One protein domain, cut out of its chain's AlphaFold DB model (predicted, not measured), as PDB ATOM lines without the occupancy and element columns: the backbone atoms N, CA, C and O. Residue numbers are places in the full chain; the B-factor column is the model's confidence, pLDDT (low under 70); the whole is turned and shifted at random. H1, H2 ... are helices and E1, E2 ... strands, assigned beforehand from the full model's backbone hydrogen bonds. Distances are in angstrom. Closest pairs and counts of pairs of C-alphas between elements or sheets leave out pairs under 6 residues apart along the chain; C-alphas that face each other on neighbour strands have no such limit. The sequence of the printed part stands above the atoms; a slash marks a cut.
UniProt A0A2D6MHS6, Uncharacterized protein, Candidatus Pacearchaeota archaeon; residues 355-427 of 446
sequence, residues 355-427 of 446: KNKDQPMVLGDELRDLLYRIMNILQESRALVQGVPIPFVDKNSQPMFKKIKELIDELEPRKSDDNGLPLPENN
ATOM      1  N   LYS A 355      32.967 -16.449 -21.152       60.22
ATOM      2  CA  LYS A 355      34.047 -16.991 -21.986       60.22
ATOM      3  C   LYS A 355      33.578 -17.465 -23.365       60.22
ATOM      4  O   LYS A 355      34.341 -17.368 -24.318       60.22
ATOM      5  N   ASN A 356      32.325 -17.900 -23.496       64.75
ATOM      6  CA  ASN A 356      31.765 -18.337 -24.778       64.75
ATOM      7  C   ASN A 356      31.227 -17.167 -25.618       64.75
ATOM      8  O   ASN A 356      30.606 -17.401 -26.649       64.75
ATOM      9  N   LYS A 357      31.429 -15.914 -25.165       60.31
ATOM     10  CA  LYS A 357      30.769 -14.701 -25.687       60.31
ATOM     11  C   LYS A 357      29.238 -14.773 -25.655       60.31
ATOM     12  O   LYS A 357      28.572 -13.930 -26.242       60.31
ATOM     13  N   ASP A 358      28.703 -15.755 -24.942       52.53
ATOM     14  CA  ASP A 358      27.284 -15.961 -24.751       52.53
ATOM     15  C   ASP A 358      26.890 -15.203 -23.480       52.53
ATOM     16  O   ASP A 358      27.283 -15.571 -22.369       52.53
ATOM     17  N   GLN A 359      26.196 -14.079 -23.671       53.44
ATOM     18  CA  GLN A 359      25.549 -13.314 -22.605       53.44
ATOM     19  C   GLN A 359      26.470 -12.789 -21.466       53.44
ATOM     20  O   GLN A 359      26.335 -13.183 -20.302       53.44
ATOM     21  N   PRO A 360      27.428 -11.881 -21.752       53.28
ATOM     22  CA  PRO A 360      28.276 -11.285 -20.719       53.28
ATOM     23  C   PRO A 360      27.480 -10.316 -19.819       53.28
ATOM     24  O   PRO A 360      26.809  -9.410 -20.304       53.28
ATOM     25  N   MET A 361      27.596 -10.496 -18.497       57.62
ATOM     26  CA  MET A 361      26.942  -9.736 -17.407       57.62
ATOM     27  C   MET A 361      25.411  -9.825 -17.309       57.62
ATOM     28  O   MET A 361      24.901 -10.080 -16.219       57.62
ATOM     29  N   VAL A 362      24.681  -9.635 -18.405       59.41
ATOM     30  CA  VAL A 362      23.219  -9.774 -18.474       59.41
ATOM     31  C   VAL A 362      22.910 -10.866 -19.490       59.41
ATOM     32  O   VAL A 362      23.569 -10.937 -20.529       59.41
ATOM     33  N   LEU A 363      21.918 -11.714 -19.199       65.94
ATOM     34  CA  LEU A 363      21.410 -12.729 -20.126       65.94
ATOM     35  C   LEU A 363      20.690 -12.027 -21.287       65.94
ATOM     36  O   LEU A 363      19.473 -11.956 -21.329       65.94
ATOM     37  N   GLY A 364      21.458 -11.377 -22.168       65.44
ATOM     38  CA  GLY A 364      20.971 -10.372 -23.114       65.44
ATOM     39  C   GLY A 364      20.004 -10.923 -24.157       65.44
ATOM     40  O   GLY A 364      19.030 -10.252 -24.484       65.44
ATOM     41  N   ASP A 365      20.225 -12.148 -24.639       67.00
ATOM     42  CA  ASP A 365      19.262 -12.799 -25.531       67.00
ATOM     43  C   ASP A 365      17.997 -13.231 -24.781       67.00
ATOM     44  O   ASP A 365      16.908 -13.044 -25.316       67.00
ATOM     45  N   GLU A 366      18.112 -13.699 -23.532       71.50
ATOM     46  CA  GLU A 366      16.949 -13.989 -22.672       71.50
ATOM     47  C   GLU A 366      16.154 -12.706 -22.369       71.50
ATOM     48  O   GLU A 366      14.927 -12.690 -22.427       71.50
ATOM     49  N   LEU A 367      16.847 -11.587 -22.115       73.75
ATOM     50  CA  LEU A 367      16.237 -10.267 -21.953       73.75
ATOM     51  C   LEU A 367      15.520  -9.834 -23.226       73.75
ATOM     52  O   LEU A 367      14.393  -9.347 -23.166       73.75
ATOM     53  N   ARG A 368      16.171  -9.998 -24.381       73.38
ATOM     54  CA  ARG A 368      15.582  -9.663 -25.675       73.38
ATOM     55  C   ARG A 368      14.327 -10.491 -25.925       73.38
ATOM     56  O   ARG A 368      13.333  -9.915 -26.353       73.38
ATOM     57  N   ASP A 369      14.361 -11.796 -25.666       79.38
ATOM     58  CA  ASP A 369      13.213 -12.683 -25.875       79.38
ATOM     59  C   ASP A 369      12.046 -12.329 -24.946       79.38
ATOM     60  O   ASP A 369      10.908 -12.183 -25.395       79.38
ATOM     61  N   LEU A 370      12.330 -12.057 -23.671       79.25
ATOM     62  CA  LEU A 370      11.333 -11.583 -22.715       79.25
ATOM     63  C   LEU A 370      10.684 -10.265 -23.168       79.25
ATOM     64  O   LEU A 370       9.457 -10.149 -23.193       79.25
ATOM     65  N   LEU A 371      11.493  -9.276 -23.561       80.75
ATOM     66  CA  LEU A 371      10.997  -7.994 -24.072       80.75
ATOM     67  C   LEU A 371      10.181  -8.184 -25.354       80.75
ATOM     68  O   LEU A 371       9.126  -7.572 -25.511       80.75
ATOM     69  N   TYR A 372      10.629  -9.062 -26.249       81.38
ATOM     70  CA  TYR A 372       9.916  -9.398 -27.474       81.38
ATOM     71  C   TYR A 372       8.547 -10.029 -27.178       81.38
ATOM     72  O   TYR A 372       7.540  -9.622 -27.762       81.38
ATOM     73  N   ARG A 373       8.469 -10.947 -26.207       81.25
ATOM     74  CA  ARG A 373       7.210 -11.555 -25.747       81.25
ATOM     75  C   ARG A 373       6.256 -10.518 -25.149       81.25
ATOM     76  O   ARG A 373       5.070 -10.548 -25.473       81.25
ATOM     77  N   ILE A 374       6.755  -9.570 -24.352       83.56
ATOM     78  CA  ILE A 374       5.952  -8.448 -23.827       83.56
ATOM     79  C   ILE A 374       5.393  -7.598 -24.975       83.56
ATOM     80  O   ILE A 374       4.193  -7.320 -25.007       83.56
ATOM     81  N   MET A 375       6.236  -7.211 -25.934       81.56
ATOM     82  CA  MET A 375       5.819  -6.378 -27.066       81.56
ATOM     83  C   MET A 375       4.792  -7.081 -27.958       81.56
ATOM     84  O   MET A 375       3.827  -6.443 -28.377       81.56
ATOM     85  N   ASN A 376       4.936  -8.389 -28.187       82.69
ATOM     86  CA  ASN A 376       3.940  -9.179 -28.916       82.69
ATOM     87  C   ASN A 376       2.601  -9.239 -28.172       82.69
ATOM     88  O   ASN A 376       1.559  -9.059 -28.795       82.69
ATOM     89  N   ILE A 377       2.602  -9.419 -26.845       83.44
ATOM     90  CA  ILE A 377       1.369  -9.364 -26.041       83.44
ATOM     91  C   ILE A 377       0.688  -7.995 -26.201       83.44
ATOM     92  O   ILE A 377      -0.518  -7.925 -26.428       83.44
ATOM     93  N   LEU A 378       1.444  -6.897 -26.132       80.19
ATOM     94  CA  LEU A 378       0.889  -5.554 -26.323       80.19
ATOM     95  C   LEU A 378       0.338  -5.355 -27.742       80.19
ATOM     96  O   LEU A 378      -0.761  -4.827 -27.898       80.19
ATOM     97  N   GLN A 379       1.048  -5.814 -28.772       79.06
ATOM     98  CA  GLN A 379       0.610  -5.697 -30.165       79.06
ATOM     99  C   GLN A 379      -0.649  -6.528 -30.464       79.06
ATOM    100  O   GLN A 379      -1.524  -6.088 -31.212       79.06
ATOM    101  N   GLU A 380      -0.736  -7.737 -29.911       76.75
ATOM    102  CA  GLU A 380      -1.880  -8.633 -30.095       76.75
ATOM    103  C   GLU A 380      -3.105  -8.193 -29.293       76.75
ATOM    104  O   GLU A 380      -4.223  -8.613 -29.605       76.75
ATOM    105  N   SER A 381      -2.908  -7.353 -28.277       74.75
ATOM    106  CA  SER A 381      -3.979  -6.949 -27.384       74.75
ATOM    107  C   SER A 381      -5.002  -6.027 -28.038       74.75
ATOM    108  O   SER A 381      -4.676  -5.028 -28.679       74.75
ATOM    109  N   ARG A 382      -6.284  -6.362 -27.861       69.06
ATOM    110  CA  ARG A 382      -7.409  -5.541 -28.314       69.06
ATOM    111  C   ARG A 382      -8.428  -5.373 -27.199       69.06
ATOM    112  O   ARG A 382      -8.801  -6.334 -26.530       69.06
ATOM    113  N   ALA A 383      -8.926  -4.149 -27.047       61.31
ATOM    114  CA  ALA A 383     -10.106  -3.871 -26.241       61.31
ATOM    115  C   ALA A 383     -11.339  -3.881 -27.152       61.31
ATOM    116  O   ALA A 383     -11.507  -3.005 -28.001       61.31
ATOM    117  N   LEU A 384     -12.205  -4.880 -26.988       61.28
ATOM    118  CA  LEU A 384     -13.543  -4.866 -27.575       61.28
ATOM    119  C   LEU A 384     -14.433  -4.002 -26.679       61.28
ATOM    120  O   LEU A 384     -14.824  -4.422 -25.593       61.28
ATOM    121  N   VAL A 385     -14.724  -2.776 -27.110       57.12
ATOM    122  CA  VAL A 385     -15.577  -1.845 -26.357       57.12
ATOM    123  C   VAL A 385     -17.002  -1.920 -26.902       57.12
ATOM    124  O   VAL A 385     -17.355  -1.240 -27.860       57.12
ATOM    125  N   GLN A 386     -17.830  -2.772 -26.297       54.12
ATOM    126  CA  GLN A 386     -19.283  -2.777 -26.493       54.12
ATOM    127  C   GLN A 386     -19.988  -2.835 -25.135       54.12
ATOM    128  O   GLN A 386     -20.500  -3.876 -24.752       54.12
ATOM    129  N   GLY A 387     -19.980  -1.724 -24.386       58.16
ATOM    130  CA  GLY A 387     -20.905  -1.437 -23.270       58.16
ATOM    131  C   GLY A 387     -20.946  -2.393 -22.063       58.16
ATOM    132  O   GLY A 387     -21.656  -2.106 -21.104       58.16
ATOM    133  N   VAL A 388     -20.203  -3.498 -22.082       59.97
ATOM    134  CA  VAL A 388     -20.172  -4.560 -21.067       59.97
ATOM    135  C   VAL A 388     -18.700  -4.940 -20.831       59.97
ATOM    136  O   VAL A 388     -17.921  -4.887 -21.786       59.97
ATOM    137  N   PRO A 389     -18.260  -5.299 -19.608       57.47
ATOM    138  CA  PRO A 389     -16.882  -5.729 -19.375       57.47
ATOM    139  C   PRO A 389     -16.584  -7.029 -20.138       57.47
ATOM    140  O   PRO A 389     -17.102  -8.087 -19.787       57.47
ATOM    141  N   ILE A 390     -15.761  -6.959 -21.186       64.75
ATOM    142  CA  ILE A 390     -15.322  -8.128 -21.962       64.75
ATOM    143  C   ILE A 390     -13.872  -8.455 -21.563       64.75
ATOM    144  O   ILE A 390     -13.071  -7.531 -21.389       64.75
ATOM    145  N   PRO A 391     -13.511  -9.742 -21.388       66.56
ATOM    146  CA  PRO A 391     -12.141 -10.141 -21.083       66.56
ATOM    147  C   PRO A 391     -11.149  -9.665 -22.152       66.56
ATOM    148  O   PRO A 391     -11.473  -9.565 -23.333       66.56
ATOM    149  N   PHE A 392      -9.917  -9.389 -21.726       73.31
ATOM    150  CA  PHE A 392      -8.818  -9.002 -22.610       73.31
ATOM    151  C   PHE A 392      -8.480 -10.163 -23.559       73.31
ATOM    152  O   PHE A 392      -8.150 -11.263 -23.096       73.31
ATOM    153  N   VAL A 393      -8.576  -9.935 -24.871       75.12
ATOM    154  CA  VAL A 393      -8.425 -10.973 -25.904       75.12
ATOM    155  C   VAL A 393      -7.366 -10.615 -26.945       75.12
ATOM    156  O   VAL A 393      -7.005  -9.448 -27.109       75.12
ATOM    157  N   ASP A 394      -6.857 -11.638 -27.630       77.31
ATOM    158  CA  ASP A 394      -5.946 -11.493 -28.763       77.31
ATOM    159  C   ASP A 394      -6.693 -11.181 -30.077       77.31
ATOM    160  O   ASP A 394      -7.923 -11.073 -30.130       77.31
ATOM    161  N   LYS A 395      -5.944 -11.056 -31.181       73.25
ATOM    162  CA  LYS A 395      -6.485 -10.809 -32.532       73.25
ATOM    163  C   LYS A 395      -7.487 -11.879 -33.007       73.25
ATOM    164  O   LYS A 395      -8.291 -11.578 -33.888       73.25
ATOM    165  N   ASN A 396      -7.452 -13.081 -32.433       79.81
ATOM    166  CA  ASN A 396      -8.319 -14.216 -32.758       79.81
ATOM    167  C   ASN A 396      -9.430 -14.423 -31.706       79.81
ATOM    168  O   ASN A 396     -10.049 -15.488 -31.670       79.81
ATOM    169  N   SER A 397      -9.688 -13.422 -30.853       73.62
ATOM    170  CA  SER A 397     -10.686 -13.449 -29.776       73.62
ATOM    171  C   SER A 397     -10.421 -14.495 -28.682       73.62
ATOM    172  O   SER A 397     -11.346 -14.887 -27.969       73.62
ATOM    173  N   GLN A 398      -9.173 -14.945 -28.515       79.19
ATOM    174  CA  GLN A 398      -8.787 -15.853 -27.431       79.19
ATOM    175  C   GLN A 398      -8.379 -15.072 -26.172       79.19
ATOM    176  O   GLN A 398      -7.707 -14.046 -26.285       79.19
ATOM    177  N   PRO A 399      -8.725 -15.541 -24.957       79.75
ATOM    178  CA  PRO A 399      -8.337 -14.875 -23.715       79.75
ATOM    179  C   PRO A 399      -6.815 -14.764 -23.543       79.75
ATOM    180  O   PRO A 399      -6.099 -15.763 -23.475       79.75
ATOM    181  N   MET A 400      -6.319 -13.538 -23.371       78.19
ATOM    182  CA  MET A 400      -4.886 -13.237 -23.213       78.19
ATOM    183  C   MET A 400      -4.349 -13.501 -21.799       78.19
ATOM    184  O   MET A 400      -3.136 -13.535 -21.585       78.19
ATOM    185  N   PHE A 401      -5.240 -13.727 -20.829       79.75
ATOM    186  CA  PHE A 401      -4.896 -13.904 -19.416       79.75
ATOM    187  C   PHE A 401      -3.852 -15.004 -19.177       79.75
ATOM    188  O   PHE A 401      -2.957 -14.830 -18.354       79.75
ATOM    189  N   LYS A 402      -3.926 -16.116 -19.920       79.62
ATOM    190  CA  LYS A 402      -2.976 -17.229 -19.781       79.62
ATOM    191  C   LYS A 402      -1.550 -16.815 -20.167       79.62
ATOM    192  O   LYS A 402      -0.641 -17.029 -19.374       79.62
ATOM    193  N   LYS A 403      -1.379 -16.158 -21.324       78.00
ATOM    194  CA  LYS A 403      -0.071 -15.678 -21.809       78.00
ATOM    195  C   LYS A 403       0.545 -14.656 -20.846       78.00
ATOM    196  O   LYS A 403       1.729 -14.729 -20.536       78.00
ATOM    197  N   ILE A 404      -0.273 -13.730 -20.338       81.12
ATOM    198  CA  ILE A 404       0.163 -12.714 -19.366       81.12
ATOM    199  C   ILE A 404       0.582 -13.374 -18.048       81.12
ATOM    200  O   ILE A 404       1.627 -13.041 -17.501       81.12
ATOM    201  N   LYS A 405      -0.199 -14.337 -17.548       79.19
ATOM    202  CA  LYS A 405       0.108 -15.044 -16.301       79.19
ATOM    203  C   LYS A 405       1.377 -15.889 -16.407       79.19
ATOM    204  O   LYS A 405       2.157 -15.906 -15.465       79.19
ATOM    205  N   GLU A 406       1.607 -16.545 -17.541       78.88
ATOM    206  CA  GLU A 406       2.848 -17.285 -17.799       78.88
ATOM    207  C   GLU A 406       4.074 -16.365 -17.769       78.88
ATOM    208  O   GLU A 406       5.088 -16.730 -17.183       78.88
ATOM    209  N   LEU A 407       3.957 -15.156 -18.327       78.06
ATOM    210  CA  LEU A 407       5.029 -14.163 -18.319       78.06
ATOM    211  C   LEU A 407       5.244 -13.532 -16.929       78.06
ATOM    212  O   LEU A 407       6.380 -13.312 -16.525       78.06
ATOM    213  N   ILE A 408       4.172 -13.289 -16.167       75.94
ATOM    214  CA  ILE A 408       4.262 -12.832 -14.770       75.94
ATOM    215  C   ILE A 408       4.930 -13.899 -13.898       75.94
ATOM    216  O   ILE A 408       5.822 -13.563 -13.128       75.94
ATOM    217  N   ASP A 409       4.539 -15.170 -14.033       73.81
ATOM    218  CA  ASP A 409       5.161 -16.279 -13.300       73.81
ATOM    219  C   ASP A 409       6.675 -16.351 -13.580       73.81
ATOM    220  O   ASP A 409       7.459 -16.637 -12.681       73.81
ATOM    221  N   GLU A 410       7.103 -16.092 -14.817       70.75
ATOM    222  CA  GLU A 410       8.516 -16.093 -15.222       70.75
ATOM    223  C   GLU A 410       9.314 -14.910 -14.642       70.75
ATOM    224  O   GLU A 410      10.517 -15.030 -14.410       70.75
ATOM    225  N   LEU A 411       8.633 -13.796 -14.358       71.56
ATOM    226  CA  LEU A 411       9.181 -12.583 -13.741       71.56
ATOM    227  C   LEU A 411       9.140 -12.590 -12.205       71.56
ATOM    228  O   LEU A 411       9.637 -11.651 -11.578       71.56
ATOM    229  N   GLU A 412       8.534 -13.605 -11.582       70.00
ATOM    230  CA  GLU A 412       8.458 -13.675 -10.124       70.00
ATOM    231  C   GLU A 412       9.847 -13.799  -9.476       70.00
ATOM    232  O   GLU A 412      10.740 -14.452 -10.028       70.00
ATOM    233  N   PRO A 413      10.036 -13.220  -8.272       66.44
ATOM    234  CA  PRO A 413      11.293 -13.319  -7.544       66.44
ATOM    235  C   PRO A 413      11.739 -14.771  -7.351       66.44
ATOM    236  O   PRO A 413      10.926 -15.676  -7.113       66.44
ATOM    237  N   ARG A 414      13.057 -14.972  -7.412       68.94
ATOM    238  CA  ARG A 414      13.693 -16.244  -7.065       68.94
ATOM    239  C   ARG A 414      13.448 -16.583  -5.604       68.94
ATOM    240  O   ARG A 414      13.426 -15.692  -4.755       68.94
ATOM    241  N   LYS A 415      13.336 -17.880  -5.322       68.56
ATOM    242  CA  LYS A 415      13.541 -18.363  -3.957       68.56
ATOM    243  C   LYS A 415      14.980 -18.072  -3.569       68.56
ATOM    244  O   LYS A 415      15.873 -18.204  -4.404       68.56
ATOM    245  N   SER A 416      15.205 -17.722  -2.317       68.50
ATOM    246  CA  SER A 416      16.547 -17.735  -1.746       68.50
ATOM    247  C   SER A 416      16.772 -19.050  -1.009       68.50
ATOM    248  O   SER A 416      15.820 -19.638  -0.494       68.50
ATOM    249  N   ASP A 417      18.013 -19.521  -0.983       68.56
ATOM    250  CA  ASP A 417      18.433 -20.556  -0.046       68.56
ATOM    251  C   ASP A 417      18.547 -19.995   1.384       68.56
ATOM    252  O   ASP A 417      18.356 -18.796   1.622       68.56
ATOM    253  N   ASP A 418      18.884 -20.861   2.341       71.19
ATOM    254  CA  ASP A 418      19.042 -20.499   3.757       71.19
ATOM    255  C   ASP A 418      20.152 -19.452   4.002       71.19
ATOM    256  O   ASP A 418      20.200 -18.833   5.063       71.19
ATOM    257  N   ASN A 419      21.020 -19.214   3.012       58.19
ATOM    258  CA  ASN A 419      22.085 -18.212   3.044       58.19
ATOM    259  C   ASN A 419      21.708 -16.922   2.292       58.19
ATOM    260  O   ASN A 419      22.547 -16.033   2.132       58.19
ATOM    261  N   GLY A 420      20.463 -16.801   1.821       62.19
ATOM    262  CA  GLY A 420      19.976 -15.640   1.082       62.19
ATOM    263  C   GLY A 420      20.355 -15.624  -0.403       62.19
ATOM    264  O   GLY A 420      20.015 -14.665  -1.097       62.19
ATOM    265  N   LEU A 421      21.018 -16.663  -0.924       60.03
ATOM    266  CA  LEU A 421      21.433 -16.729  -2.323       60.03
ATOM    267  C   LEU A 421      20.263 -17.152  -3.222       60.03
ATOM    268  O   LEU A 421      19.548 -18.102  -2.906       60.03
ATOM    269  N   PRO A 422      20.061 -16.487  -4.371       61.88
ATOM    270  CA  PRO A 422      18.946 -16.785  -5.261       61.88
ATOM    271  C   PRO A 422      19.104 -18.158  -5.941       61.88
ATOM    272  O   PRO A 422      20.027 -18.383  -6.728       61.88
ATOM    273  N   LEU A 423      18.157 -19.060  -5.687       65.25
ATOM    274  CA  LEU A 423      18.013 -20.370  -6.323       65.25
ATOM    275  C   LEU A 423      17.586 -20.234  -7.796       65.25
ATOM    276  O   LEU A 423      16.997 -19.225  -8.184       65.25
ATOM    277  N   PRO A 424      17.847 -21.244  -8.652       61.41
ATOM    278  CA  PRO A 424      17.395 -21.223 -10.049       61.41
ATOM    279  C   PRO A 424      15.877 -21.070 -10.190       61.41
ATOM    280  O   PRO A 424      15.404 -20.573 -11.210       61.41
ATOM    281  N   GLU A 425      15.113 -21.485  -9.184       62.81
ATOM    282  CA  GLU A 425      13.657 -21.505  -9.212       62.81
ATOM    283  C   GLU A 425      13.027 -20.230  -8.634       62.81
ATOM    284  O   GLU A 425      13.494 -19.667  -7.641       62.81
ATOM    285  N   ASN A 426      11.911 -19.795  -9.224       66.94
ATOM    286  CA  ASN A 426      11.021 -18.809  -8.618       66.94
ATOM    287  C   ASN A 426      10.286 -19.389  -7.399       66.94
ATOM    288  O   ASN A 426      10.309 -20.594  -7.119       66.94
ATOM    289  N   ASN A 427       9.549 -18.529  -6.698       63.62
ATOM    290  CA  ASN A 427       8.715 -18.906  -5.551       63.62
ATOM    291  C   ASN A 427       7.680 -20.016  -5.840       63.62
ATOM    292  O   ASN A 427       7.199 -20.656  -4.906       63.62
TER     293      ASN A 427
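Overview. This is residues 355 to 427 of the 446 residues of an uncharacterized protein of Candidatus Pacearchaeota archaeon (UniProt A0A2D6MHS6). Look for a small strand hairpin, E1 and E2, at one end of a long, loosely formed helical hairpin, whose helices H1 and H2 run side by side in opposite ways. A long loop, residues 381 to 400, joins the helices at the other end, and residues 360 to 366, of which 364 to 366 belong to H1, stick out free. The printed part has 73 residues, with two named helices and two named strands in the order H1, H2, E1, E2; the sheet's order is E1 - E2, antiparallel. The class is mixed, helices and strands, with 36 residues, under half, in named elements. The whole is only just extended, close to loose, with a radius of gyration of the C-alphas of 17.3 A, and a flat outline spanning 53 by 32 by 14 A.

Along the chain. Begin with the sheet: E1 holds residues 414 to 416, from C-alpha 414 at (13.693, -16.244, -7.065), and is 6.2 A long. E2, residues 422 to 426, runs 8.8 A to C-alpha 426 at (11.021, -18.809, -8.618). Before them, H2 takes residues 401 to 411 over 15.2 A. Find C-alpha 364 at (20.971, -10.372, -23.114); from there H1, residues 364 to 380, runs 24.0 A.

Arrangement. E1 and E2 form a hairpin of antiparallel neighbours, their directions at 135 degrees. Look at N 415 and O 425, 2.9 A apart, and at N 423 and O 415, 2.8 A apart, both pairs within hydrogen-bond range. From the sheet move to H2, where the closest C-alphas of H2 and E2, those of Glu 410 and Asn 426, are 7.6 A apart. H1 and H2 form a helical hairpin and only just touch, with 3 pairs of C-alphas within 8 A. The closest C-alphas are those of Ile 377 and Ile 404, 7.6 A apart, and H1 touches H2 with residues 374 to 377 alone. Their lines stand at a shallow tilt of 22 degrees, opposite ways. H1 is apart from E1 and from E2. In H1 and H2 every O i to N i+4 pair is within hydrogen-bond range.

Size, cuts and confidence. The two C-alphas farthest apart, those of Lys 355 and Gly 387, are 57.1 A apart. The printed part has no cut. The link from H1 to H2 is long, with 20 residues; those from H2 to E1 and from E1 to E2 are tight. In the B-factor column, the mean pLDDT of the printed part is 70.0; look for values under 70 at residues 355 to 365, 382 to 391, 413 to 417 and 419 to 427.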